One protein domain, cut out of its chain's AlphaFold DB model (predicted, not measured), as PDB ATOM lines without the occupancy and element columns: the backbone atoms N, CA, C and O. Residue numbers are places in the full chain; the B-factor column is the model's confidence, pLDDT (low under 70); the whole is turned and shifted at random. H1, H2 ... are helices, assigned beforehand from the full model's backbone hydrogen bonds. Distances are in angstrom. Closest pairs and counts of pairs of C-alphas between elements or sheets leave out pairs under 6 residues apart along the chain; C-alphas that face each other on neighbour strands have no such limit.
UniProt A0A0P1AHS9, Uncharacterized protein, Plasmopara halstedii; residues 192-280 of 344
ATOM      1  N   ILE A 192     221.437 179.341 151.619       84.50
ATOM      2  CA  ILE A 192     222.516 179.088 152.588       84.50
ATOM      3  C   ILE A 192     223.857 178.843 151.882       84.50
ATOM      4  O   ILE A 192     224.894 179.313 152.331       84.50
ATOM      5  N   GLU A 193     223.875 178.084 150.787       88.88
ATOM      6  CA  GLU A 193     225.120 177.827 150.056       88.88
ATOM      7  C   GLU A 193     225.600 179.024 149.252       88.88
ATOM      8  O   GLU A 193     226.805 179.236 149.142       88.88
ATOM      9  N   GLU A 194     224.666 179.794 148.699       88.50
ATOM     10  CA  GLU A 194     224.960 181.079 148.081       88.50
ATOM     11  C   GLU A 194     225.621 182.016 149.097       88.50
ATOM     12  O   GLU A 194     226.686 182.561 148.812       88.50
ATOM     13  N   GLU A 195     225.069 182.115 150.311       87.56
ATOM     14  CA  GLU A 195     225.656 182.895 151.405       87.56
ATOM     15  C   GLU A 195     227.072 182.413 151.753       87.56
ATOM     16  O   GLU A 195     228.001 183.218 151.759       87.56
ATOM     17  N   ILE A 196     227.275 181.103 151.942       89.75
ATOM     18  CA  ILE A 196     228.598 180.523 152.239       89.75
ATOM     19  C   ILE A 196     229.612 180.830 151.127       89.75
ATOM     20  O   ILE A 196     230.774 181.130 151.411       89.75
ATOM     21  N   LEU A 197     229.207 180.725 149.858       89.44
ATOM     22  CA  LEU A 197     230.101 180.947 148.722       89.44
ATOM     23  C   LEU A 197     230.460 182.431 148.567       89.44
ATOM     24  O   LEU A 197     231.624 182.750 148.319       89.44
ATOM     25  N   ILE A 198     229.496 183.334 148.764       89.00
ATOM     26  CA  ILE A 198     229.724 184.785 148.755       89.00
ATOM     27  C   ILE A 198     230.621 185.192 149.930       89.00
ATOM     28  O   ILE A 198     231.576 185.942 149.739       89.00
ATOM     29  N   GLU A 199     230.375 184.659 151.128       88.62
ATOM     30  CA  GLU A 199     231.199 184.914 152.315       88.62
ATOM     31  C   GLU A 199     232.630 184.379 152.138       88.62
ATOM     32  O   GLU A 199     233.604 184.988 152.578       88.62
ATOM     33  N   ALA A 200     232.798 183.246 151.454       90.75
ATOM     34  CA  ALA A 200     234.120 182.768 151.077       90.75
ATOM     35  C   ALA A 200     234.802 183.732 150.095       90.75
ATOM     36  O   ALA A 200     235.978 184.031 150.273       90.75
ATOM     37  N   MET A 201     234.093 184.263 149.091       88.00
ATOM     38  CA  MET A 201     234.672 185.217 148.134       88.00
ATOM     39  C   MET A 201     235.191 186.501 148.789       88.00
ATOM     40  O   MET A 201     236.213 187.019 148.343       88.00
ATOM     41  N   THR A 202     234.524 187.018 149.825       87.06
ATOM     42  CA  THR A 202     234.988 188.229 150.527       87.06
ATOM     43  C   THR A 202     236.275 188.000 151.313       87.06
ATOM     44  O   THR A 202     237.060 188.929 151.489       87.06
ATOM     45  N   ASP A 203     236.502 186.761 151.746       87.88
ATOM     46  CA  ASP A 203     237.646 186.366 152.568       87.88
ATOM     47  C   ASP A 203     238.819 185.816 151.735       87.88
ATOM     48  O   ASP A 203     239.898 185.538 152.268       87.88
ATOM     49  N   VAL A 204     238.633 185.651 150.421       88.56
ATOM     50  CA  VAL A 204     239.694 185.226 149.505       88.56
ATOM     51  C   VAL A 204     240.808 186.271 149.465       88.56
ATOM     52  O   VAL A 204     240.594 187.448 149.175       88.56
ATOM     53  N   PHE A 205     242.041 185.814 149.680       83.56
ATOM     54  CA  PHE A 205     243.216 186.658 149.524       83.56
ATOM     55  C   PHE A 205     243.565 186.792 148.040       83.56
ATOM     56  O   PHE A 205     244.122 185.878 147.434       83.56
ATOM     57  N   VAL A 206     243.261 187.949 147.455       84.94
ATOM     58  CA  VAL A 206     243.648 188.278 146.080       84.94
ATOM     59  C   VAL A 206     245.054 188.891 146.077       84.94
ATOM     60  O   VAL A 206     245.251 189.960 146.664       84.94
ATOM     61  N   PRO A 207     246.049 188.271 145.416       79.38
ATOM     62  CA  PRO A 207     247.372 188.869 145.283       79.38
ATOM     63  C   PRO A 207     247.301 190.214 144.539       79.38
ATOM     64  O   PRO A 207     246.585 190.319 143.543       79.38
ATOM     65  N   PRO A 208     248.093 191.230 144.925       76.69
ATOM     66  CA  PRO A 208     248.038 192.563 144.309       76.69
ATOM     67  C   PRO A 208     248.459 192.594 142.827       76.69
ATOM     68  O   PRO A 208     248.223 193.587 142.149       76.69
ATOM     69  N   GLN A 209     249.085 191.523 142.328       80.25
ATOM     70  CA  GLN A 209     249.510 191.347 140.932       80.25
ATOM     71  C   GLN A 209     248.544 190.452 140.127       80.25
ATOM     72  O   GLN A 209     248.880 190.034 139.021       80.25
ATOM     73  N   ALA A 210     247.384 190.083 140.683       82.81
ATOM     74  CA  ALA A 210     246.460 189.174 140.013       82.81
ATOM     75  C   ALA A 210     245.912 189.800 138.712       82.81
ATOM     76  O   ALA A 210     245.440 190.941 138.738       82.81
ATOM     77  N   PRO A 211     245.949 189.078 137.574       85.25
ATOM     78  CA  PRO A 211     245.428 189.598 136.319       85.25
ATOM     79  C   PRO A 211     243.909 189.784 136.402       85.25
ATOM     80  O   PRO A 211     243.191 188.941 136.940       85.25
ATOM     81  N   ALA A 212     243.407 190.884 135.834       85.25
ATOM     82  CA  ALA A 212     241.980 191.208 135.856       85.25
ATOM     83  C   ALA A 212     241.114 190.110 135.210       85.25
ATOM     84  O   ALA A 212     240.005 189.857 135.670       85.25
ATOM     85  N   GLU A 213     241.638 189.423 134.189       83.00
ATOM     86  CA  GLU A 213     240.950 188.323 133.503       83.00
ATOM     87  C   GLU A 213     240.708 187.111 134.412       83.00
ATOM     88  O   GLU A 213     239.635 186.520 134.362       83.00
ATOM     89  N   LEU A 214     241.653 186.785 135.299       86.25
ATOM     90  CA  LEU A 214     241.508 185.701 136.280       86.25
ATOM     91  C   LEU A 214     240.386 186.008 137.278       86.25
ATOM     92  O   LEU A 214     239.530 185.168 137.549       86.25
ATOM     93  N   LEU A 215     240.364 187.237 137.801       87.00
ATOM     94  CA  LEU A 215     239.321 187.677 138.729       87.00
ATOM     95  C   LEU A 215     237.954 187.730 138.050       87.00
ATOM     96  O   LEU A 215     236.966 187.302 138.641       87.00
ATOM     97  N   ALA A 216     237.903 188.206 136.805       84.75
ATOM     98  CA  ALA A 216     236.690 188.201 136.003       84.75
ATOM     99  C   ALA A 216     236.198 186.772 135.730       84.75
ATOM    100  O   ALA A 216     235.001 186.523 135.841       84.75
ATOM    101  N   GLY A 217     237.098 185.825 135.445       83.75
ATOM    102  CA  GLY A 217     236.763 184.416 135.233       83.75
ATOM    103  C   GLY A 217     236.142 183.768 136.471       83.75
ATOM    104  O   GLY A 217     235.062 183.181 136.387       83.75
ATOM    105  N   ILE A 218     236.767 183.954 137.640       87.44
ATOM    106  CA  ILE A 218     236.251 183.459 138.927       87.44
ATOM    107  C   ILE A 218     234.927 184.134 139.289       87.44
ATOM    108  O   ILE A 218     233.967 183.447 139.629       87.44
ATOM    109  N   ALA A 219     234.840 185.461 139.178       86.25
ATOM    110  CA  ALA A 219     233.609 186.191 139.464       86.25
ATOM    111  C   ALA A 219     232.466 185.769 138.530       86.25
ATOM    112  O   ALA A 219     231.341 185.599 138.989       86.25
ATOM    113  N   SER A 220     232.751 185.542 137.245       85.94
ATOM    114  CA  SER A 220     231.772 185.071 136.262       85.94
ATOM    115  C   SER A 220     231.281 183.657 136.580       85.94
ATOM    116  O   SER A 220     230.083 183.392 136.501       85.94
ATOM    117  N   ALA A 221     232.182 182.756 136.980       86.12
ATOM    118  CA  ALA A 221     231.820 181.402 137.388       86.12
ATOM    119  C   ALA A 221     230.971 181.393 138.670       86.12
ATOM    120  O   ALA A 221     229.954 180.705 138.731       86.12
ATOM    121  N   VAL A 222     231.329 182.189 139.681       87.00
ATOM    122  CA  VAL A 222     230.519 182.270 140.906       87.00
ATOM    123  C   VAL A 222     229.163 182.917 140.630       87.00
ATOM    124  O   VAL A 222     228.144 182.374 141.053       87.00
ATOM    125  N   ALA A 223     229.125 184.000 139.850       85.12
ATOM    126  CA  ALA A 223     227.874 184.633 139.437       85.12
ATOM    127  C   ALA A 223     226.944 183.656 138.698       85.12
ATOM    128  O   ALA A 223     225.729 183.724 138.863       85.12
ATOM    129  N   ALA A 224     227.490 182.712 137.927       83.38
ATOM    130  CA  ALA A 224     226.691 181.684 137.268       83.38
ATOM    131  C   ALA A 224     225.998 180.726 138.257       83.38
ATOM    132  O   ALA A 224     224.908 180.243 137.955       83.38
ATOM    133  N   PHE A 225     226.588 180.453 139.429       82.00
ATOM    134  CA  PHE A 225     225.959 179.638 140.479       82.00
ATOM    135  C   PHE A 225     224.943 180.403 141.323       82.00
ATOM    136  O   PHE A 225     223.947 179.822 141.753       82.00
ATOM    137  N   THR A 226     225.216 181.680 141.597       78.50
ATOM    138  CA  THR A 226     224.385 182.512 142.479       78.50
ATOM    139  C   THR A 226     223.242 183.197 141.734       78.50
ATOM    140  O   THR A 226     222.253 183.593 142.344       78.50
ATOM    141  N   ASN A 227     223.303 183.291 140.401       75.81
ATOM    142  CA  ASN A 227     222.193 183.814 139.620       75.81
ATOM    143  C   ASN A 227     220.990 182.852 139.642       75.81
ATOM    144  O   ASN A 227     220.887 181.910 138.854       75.81
ATOM    145  N   SER A 228     220.048 183.125 140.542       61.66
ATOM    146  CA  SER A 228     218.794 182.386 140.707       61.66
ATOM    147  C   SER A 228     217.667 182.873 139.786       61.66
ATOM    148  O   SER A 228     216.529 182.421 139.927       61.66
ATOM    149  N   SER A 229     217.938 183.775 138.829       56.59
ATOM    150  CA  SER A 229     216.901 184.345 137.960       56.59
ATOM    151  C   SER A 229     216.104 183.251 137.236       56.59
ATOM    152  O   SER A 229     216.610 182.603 136.321       56.59
ATOM    153  N   GLY A 230     214.849 183.047 137.649       55.03
ATOM    154  CA  GLY A 230     213.942 182.066 137.046       55.03
ATOM    155  C   GLY A 230     214.194 180.606 137.437       55.03
ATOM    156  O   GLY A 230     213.669 179.721 136.767       55.03
ATOM    157  N   ARG A 231     214.976 180.334 138.490       63.44
ATOM    158  CA  ARG A 231     215.245 178.971 138.976       63.44
ATOM    159  C   ARG A 231     214.686 178.765 140.371       63.44
ATOM    160  O   ARG A 231     214.836 179.617 141.243       63.44
ATOM    161  N   VAL A 232     214.073 177.606 140.589       60.31
ATOM    162  CA  VAL A 232     213.630 177.194 141.921       60.31
ATOM    163  C   VAL A 232     214.860 176.727 142.708       60.31
ATOM    164  O   VAL A 232     215.540 175.798 142.258       60.31
ATOM    165  N   PRO A 233     215.173 177.337 143.870       63.81
ATOM    166  CA  PRO A 233     216.253 176.864 144.724       63.81
ATOM    167  C   PRO A 233     216.031 175.390 145.088       63.81
ATOM    168  O   PRO A 233     214.893 174.978 145.338       63.81
ATOM    169  N   PRO A 234     217.086 174.565 145.133       72.12
ATOM    170  CA  PRO A 234     216.929 173.149 145.413       72.12
ATOM    171  C   PRO A 234     216.378 172.935 146.827       72.12
ATOM    172  O   PRO A 234     216.737 173.636 147.768       72.12
ATOM    173  N   GLN A 235     215.539 171.912 146.993       65.12
ATOM    174  CA  GLN A 235     214.815 171.634 148.245       65.12
ATOM    175  C   GLN A 235     215.678 171.043 149.373       65.12
ATOM    176  O   GLN A 235     215.161 170.620 150.408       65.12
ATOM    177  N   ARG A 236     216.996 170.963 149.186       78.38
ATOM    178  CA  ARG A 236     217.902 170.415 150.199       78.38
ATOM    179  C   ARG A 236     217.981 171.353 151.404       78.38
ATOM    180  O   ARG A 236     218.104 172.563 151.263       78.38
ATOM    181  N   THR A 237     217.908 170.778 152.600       69.31
ATOM    182  CA  THR A 237     217.827 171.523 153.868       69.31
ATOM    183  C   THR A 237     219.191 171.822 154.493       69.31
ATOM    184  O   THR A 237     219.268 172.579 155.456       69.31
ATOM    185  N   HIS A 238     220.264 171.232 153.963       76.44
ATOM    186  CA  HIS A 238     221.630 171.374 154.466       76.44
ATOM    187  C   HIS A 238     222.583 171.762 153.336       76.44
ATOM    188  O   HIS A 238     222.377 171.360 152.187       76.44
ATOM    189  N   SER A 239     223.622 172.531 153.670       83.31
ATOM    190  CA  SER A 239     224.693 172.852 152.729       83.31
ATOM    191  C   SER A 239     225.560 171.622 152.451       83.31
ATOM    192  O   SER A 239     225.806 170.794 153.331       83.31
ATOM    193  N   ILE A 240     226.018 171.495 151.210       86.62
ATOM    194  CA  ILE A 240     226.862 170.386 150.748       86.62
ATOM    195  C   ILE A 240     228.348 170.673 151.017       86.62
ATOM    196  O   ILE A 240     229.148 169.741 151.137       86.62
ATOM    197  N   PHE A 241     228.707 171.951 151.155       89.75
ATOM    198  CA  PHE A 241     230.063 172.419 151.421       89.75
ATOM    199  C   PHE A 241     230.102 173.436 152.572       89.75
ATOM    200  O   PHE A 241     229.083 174.027 152.945       89.75
ATOM    201  N   THR A 242     231.293 173.620 153.150       91.88
ATOM    202  CA  THR A 242     231.569 174.634 154.185       91.88
ATOM    203  C   THR A 242     232.331 175.830 153.614       91.88
ATOM    204  O   THR A 242     232.925 175.749 152.532       91.88
ATOM    205  N   LYS A 243     232.372 176.935 154.367       92.56
ATOM    206  CA  LYS A 243     233.120 178.145 154.000       92.56
ATOM    207  C   LYS A 243     234.606 177.860 153.778       92.56
ATOM    208  O   LYS A 243     235.191 178.330 152.807       92.56
ATOM    209  N   GLU A 244     235.223 177.039 154.626       91.50
ATOM    210  CA  GLU A 244     236.643 176.679 154.526       91.50
ATOM    211  C   GLU A 244     236.936 175.867 153.263       91.50
ATOM    212  O   GLU A 244     237.993 176.023 152.647       91.50
ATOM    213  N   GLN A 245     236.000 175.001 152.860       91.69
ATOM    214  CA  GLN A 245     236.109 174.244 151.617       91.69
ATOM    215  C   GLN A 245     236.022 175.182 150.411       91.69
ATOM    216  O   GLN A 245     236.908 175.133 149.558       91.69
ATOM    217  N   ALA A 246     235.040 176.090 150.385       92.50
ATOM    218  CA  ALA A 246     234.912 177.110 149.344       92.50
ATOM    219  C   ALA A 246     236.172 177.987 149.234       92.50
ATOM    220  O   ALA A 246     236.754 178.108 148.155       92.50
ATOM    221  N   LEU A 247     236.678 178.494 150.362       91.44
ATOM    222  CA  LEU A 247     237.921 179.267 150.427       91.44
ATOM    223  C   LEU A 247     239.127 178.497 149.886       91.44
ATOM    224  O   LEU A 247     239.948 179.051 149.151       91.44
ATOM    225  N   LYS A 248     239.260 177.216 150.237       91.81
ATOM    226  CA  LYS A 248     240.374 176.384 149.773       91.81
ATOM    227  C   LYS A 248     240.352 176.201 148.256       91.81
ATOM    228  O   LYS A 248     241.418 176.191 147.638       91.81
ATOM    229  N   VAL A 249     239.171 176.042 147.659       92.06
ATOM    230  CA  VAL A 249     239.019 175.888 146.205       92.06
ATOM    231  C   VAL A 249     239.317 177.207 145.494       92.06
ATOM    232  O   VAL A 249     240.132 177.221 144.574       92.06
ATOM    233  N   LEU A 250     238.763 178.324 145.972       90.56
ATOM    234  CA  LEU A 250     239.002 179.650 145.390       90.56
ATOM    235  C   LEU A 250     240.487 180.046 145.419       90.56
ATOM    236  O   LEU A 250     241.034 180.485 144.409       90.56
ATOM    237  N   ASN A 251     241.182 179.811 146.537       90.00
ATOM    238  CA  ASN A 251     242.624 180.066 146.623       90.00
ATOM    239  C   ASN A 251     243.444 179.149 145.700       90.00
ATOM    240  O   ASN A 251     244.465 179.574 145.159       90.00
ATOM    241  N   ARG A 252     243.005 177.900 145.483       90.00
ATOM    242  CA  ARG A 252     243.657 176.995 144.524       90.00
ATOM    243  C   ARG A 252     243.508 177.506 143.094       90.00
ATOM    244  O   ARG A 252     244.487 177.483 142.360       90.00
ATOM    245  N   LEU A 253     242.321 177.976 142.717       89.69
ATOM    246  CA  LEU A 253     242.055 178.541 141.390       89.69
ATOM    247  C   LEU A 253     242.903 179.789 141.129       89.69
ATOM    248  O   LEU A 253     243.510 179.911 140.067       89.69
ATOM    249  N   LEU A 254     243.032 180.662 142.133       88.56
ATOM    250  CA  LEU A 254     243.938 181.810 142.065       88.56
ATOM    251  C   LEU A 254     245.404 181.391 141.900       88.56
ATOM    252  O   LEU A 254     246.127 181.999 141.115       88.56
ATOM    253  N   ALA A 255     245.844 180.346 142.607       87.50
ATOM    254  CA  ALA A 255     247.204 179.824 142.483       87.50
ATOM    255  C   ALA A 255     247.463 179.136 141.129       87.50
ATOM    256  O   ALA A 255     248.576 179.210 140.612       87.50
ATOM    257  N   ALA A 256     246.447 178.486 140.556       86.50
ATOM    258  CA  ALA A 256     246.515 177.829 139.253       86.50
ATOM    259  C   ALA A 256     246.496 178.821 138.074       86.50
ATOM    260  O   ALA A 256     246.901 178.455 136.977       86.50
ATOM    261  N   GLN A 257     246.094 180.079 138.308       85.88
ATOM    262  CA  GLN A 257     245.951 181.121 137.282       85.88
ATOM    263  C   GLN A 257     245.008 180.721 136.131       85.88
ATOM    264  O   GLN A 257     245.217 181.104 134.979       85.88
ATOM    265  N   GLU A 258     243.949 179.975 136.449       81.75
ATOM    266  CA  GLU A 258     242.944 179.547 135.472       81.75
ATOM    267  C   GLU A 258     242.076 180.727 135.024       81.75
ATOM    268  O   GLU A 258     241.286 181.270 135.795       81.75
ATOM    269  N   THR A 259     242.228 181.138 133.767       80.25
ATOM    270  CA  THR A 259     241.515 182.293 133.196       80.25
ATOM    271  C   THR A 259     240.216 181.909 132.495       80.25
ATOM    272  O   THR A 259     239.358 182.769 132.301       80.25
ATOM    273  N   ASP A 260     240.042 180.634 132.129       82.69
ATOM    274  CA  ASP A 260     238.833 180.176 131.452       82.69
ATOM    275  C   ASP A 260     237.677 180.015 132.456       82.69
ATOM    276  O   ASP A 260     237.713 179.108 133.297       82.69
ATOM    277  N   PRO A 261     236.620 180.847 132.375       82.06
ATOM    278  CA  PRO A 261     235.504 180.778 133.308       82.06
ATOM    279  C   PRO A 261     234.789 179.419 133.276       82.06
ATOM    280  O   PRO A 261     234.230 179.025 134.296       82.06
ATOM    281  N   GLN A 262     234.808 178.687 132.153       82.69
ATOM    282  CA  GLN A 262     234.172 177.369 132.068       82.69
ATOM    283  C   GLN A 262     234.941 176.322 132.887       82.69
ATOM    284  O   GLN A 262     234.333 175.584 133.660       82.69
ATOM    285  N   ILE A 263     236.274 176.311 132.787       84.69
ATOM    286  CA  ILE A 263     237.145 175.423 133.578       84.69
ATOM    287  C   ILE A 263     237.025 175.754 135.066       84.69
ATOM    288  O   ILE A 263     236.919 174.855 135.905       84.69
ATOM    289  N   VAL A 264     236.990 177.045 135.401       88.06
ATOM    290  CA  VAL A 264     236.797 177.514 136.776       88.06
ATOM    291  C   VAL A 264     235.446 177.050 137.328       88.06
ATOM    292  O   VAL A 264     235.389 176.527 138.441       88.06
ATOM    293  N   LEU A 265     234.370 177.189 136.547       87.25
ATOM    294  CA  LEU A 265     233.026 176.754 136.928       87.25
ATOM    295  C   LEU A 265     232.961 175.237 137.158       87.25
ATOM    296  O   LEU A 265     232.403 174.792 138.160       87.25
ATOM    297  N   GLU A 266     233.548 174.443 136.266       85.50
ATOM    298  CA  GLU A 266     233.546 172.982 136.371       85.50
ATOM    299  C   GLU A 266     234.400 172.488 137.544       85.50
ATOM    300  O   GLU A 266     233.975 171.613 138.302       85.50
ATOM    301  N   THR A 267     235.548 173.130 137.779       87.00
ATOM    302  CA  THR A 267     236.406 172.860 138.941       87.00
ATOM    303  C   THR A 267     235.689 173.190 140.250       87.00
ATOM    304  O   THR A 267     235.703 172.379 141.175       87.00
ATOM    305  N   LEU A 268     235.016 174.346 140.329       88.62
ATOM    306  CA  LEU A 268     234.189 174.714 141.482       88.62
ATOM    307  C   LEU A 268     233.061 173.701 141.698       88.62
ATOM    308  O   LEU A 268     232.863 173.243 142.820       88.62
ATOM    309  N   ALA A 269     232.344 173.318 140.638       87.38
ATOM    310  CA  ALA A 269     231.251 172.359 140.745       87.38
ATOM    311  C   ALA A 269     231.721 170.985 141.233       87.38
ATOM    312  O   ALA A 269     231.047 170.358 142.053       87.38
ATOM    313  N   TYR A 270     232.861 170.509 140.737       86.19
ATOM    314  CA  TYR A 270     233.425 169.224 141.127       86.19
ATOM    315  C   TYR A 270     233.920 169.246 142.580       86.19
ATOM    316  O   TYR A 270     233.486 168.427 143.394       86.19
ATOM    317  N   ASP A 271     234.759 170.221 142.938       86.81
ATOM    318  CA  ASP A 271     235.379 170.284 144.266       86.81
ATOM    319  C   ASP A 271     234.375 170.623 145.379       86.81
ATOM    320  O   ASP A 271     234.525 170.148 146.508       86.81
ATOM    321  N   LEU A 272     233.329 171.402 145.076       88.69
ATOM    322  CA  LEU A 272     232.237 171.701 146.013       88.69
ATOM    323  C   LEU A 272     231.112 170.657 145.975       88.69
ATOM    324  O   LEU A 272     230.106 170.816 146.666       88.69
ATOM    325  N   ARG A 273     231.282 169.570 145.204       83.88
ATOM    326  CA  ARG A 273     230.314 168.464 145.050       83.88
ATOM    327  C   ARG A 273     228.933 168.913 144.563       83.88
ATOM    328  O   ARG A 273     227.921 168.274 144.845       83.88
ATOM    329  N   LEU A 274     228.910 170.004 143.813       83.38
ATOM    330  CA  LEU A 274     227.730 170.581 143.188       83.38
ATOM    331  C   LEU A 274     227.432 169.961 141.819       83.38
ATOM    332  O   LEU A 274     226.340 170.150 141.293       83.38
ATOM    333  N   HIS A 275     228.375 169.212 141.243       79.25
ATOM    334  CA  HIS A 275     228.212 168.557 139.947       79.25
ATOM    335  C   HIS A 275     226.927 167.698 139.893       79.25
ATOM    336  O   HIS A 275     226.672 166.949 140.844       79.25
ATOM    337  N   PRO A 276     226.137 167.711 138.796       73.38
ATOM    338  CA  PRO A 276     224.866 166.976 138.718       73.38
ATOM    339  C   PRO A 276     225.001 165.478 139.028       73.38
ATOM    340  O   PRO A 276     224.164 164.891 139.715       73.38
ATOM    341  N   GLN A 277     226.109 164.862 138.608       69.94
ATOM    342  CA  GLN A 277     226.425 163.468 138.942       69.94
ATOM    343  C   GLN A 277     226.648 163.254 140.449       69.94
ATOM    344  O   GLN A 277     226.248 162.229 140.987       69.94
ATOM    345  N   SER A 278     227.255 164.214 141.151       65.00
ATOM    346  CA  SER A 278     227.475 164.150 142.601       65.00
ATOM    347  C   SER A 278     226.186 164.385 143.394       65.00
ATOM    348  O   SER A 278     225.982 163.744 144.426       65.00
ATOM    349  N   LEU A 279     225.297 165.253 142.897       62.38
ATOM    350  CA  LEU A 279     223.988 165.529 143.500       62.38
ATOM    351  C   LEU A 279     223.033 164.330 143.389       62.38
ATOM    352  O   LEU A 279     222.391 163.969 144.376       62.38
ATOM    353  N   ASN A 280     223.001 163.657 142.233       57.72
ATOM    354  CA  ASN A 280     222.164 162.468 142.013       57.72
ATOM    355  C   ASN A 280     222.556 161.273 142.897       57.72
ATOM    356  O   ASN A 280     221.703 160.467 143.246       57.72
TER     357      ASN A 280
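This is residues 192 to 280 of the 344 residues of an uncharacterized protein of Plasmopara halstedii (UniProt A0A0P1AHS9). Two pairs of antiparallel helices are stacked crosswise: H1 and H2, side by side but loosely joined, make one layer, and H3 and H4 make the other, with H3 crossing H1 and H4 crossing H2 at steep angles. The short H5 lies beyond H4 at the last printed residues, and residues 229 to 236 of the long loop between H2 and H3 stick out as an arm. The printed part has 89 residues with five named helices, H1 to H5 in order along the chain, and no named strand; its class is all helix. It is compact, with a radius of gyration of the C-alphas of 12.9 A, and elongated in outline, spanning 41 by 23 by 22 A.

H2, residues 212 to 226, is the longest helix. It touches H4, residues 261 to 271, at a steep tilt of 55 degrees, the same way, with residues 216 to 222 of H2 alone; the closest C-alphas, of Gly 217 and Pro 261, are 4.3 A apart. H1, residues 192 to 203, and H2 form a helical hairpin, opposite ways at a shallow tilt of 17 degrees. They only just touch, with 3 pairs of C-alphas within 8 A, the closest those of Glu 194 and Thr 226 at 5.8 A. H3, residues 243 to 256, touches H1 the same way at a steep tilt of 50 degrees, with the C-alphas of Ala 200 and Leu 247 closest at 5.2 A. H3 and H4 form a helical hairpin, opposite ways at a steep tilt of 42 degrees; their closest C-alphas, of Val 249 and Leu 268, are 6.9 A apart. H2 and H3, also a helical hairpin, only just touch, with 3 pairs of C-alphas within 8 A, the closest those of Leu 214 and Leu 254 at 7.4 A. H5, residues 276 to 280, is close to H4 but not clearly touching it, with the C-alphas of Tyr 270 and Ser 278 closest at 8.0 A. H1 and H4 are apart. In H1, H2, H3, H4 and H5 every O i to N i+4 pair is within hydrogen-bond range.

H2 is 20.7 A long from C-alpha 212 at (241.980, 191.208, 135.856) to C-alpha 226. H3 measures 19.9 A, H1 16.8 A and H4 15.2 A from first to last C-alpha. H1 begins at C-alpha 192, (222.516, 179.088, 152.588), and H5 ends at C-alpha 280, (222.164, 162.468, 142.013).

The two C-alphas farthest apart, those of Gln 209 and Gln 235, are 40.6 A apart. The printed part has no cut. The link from H2 to H3, residues 227 to 242, is long, and its residues 229 to 236 stand free. The mean pLDDT of the printed part is 82.6, and it is under 70 at residues 228 to 233, 235, 237 and 277 to 280.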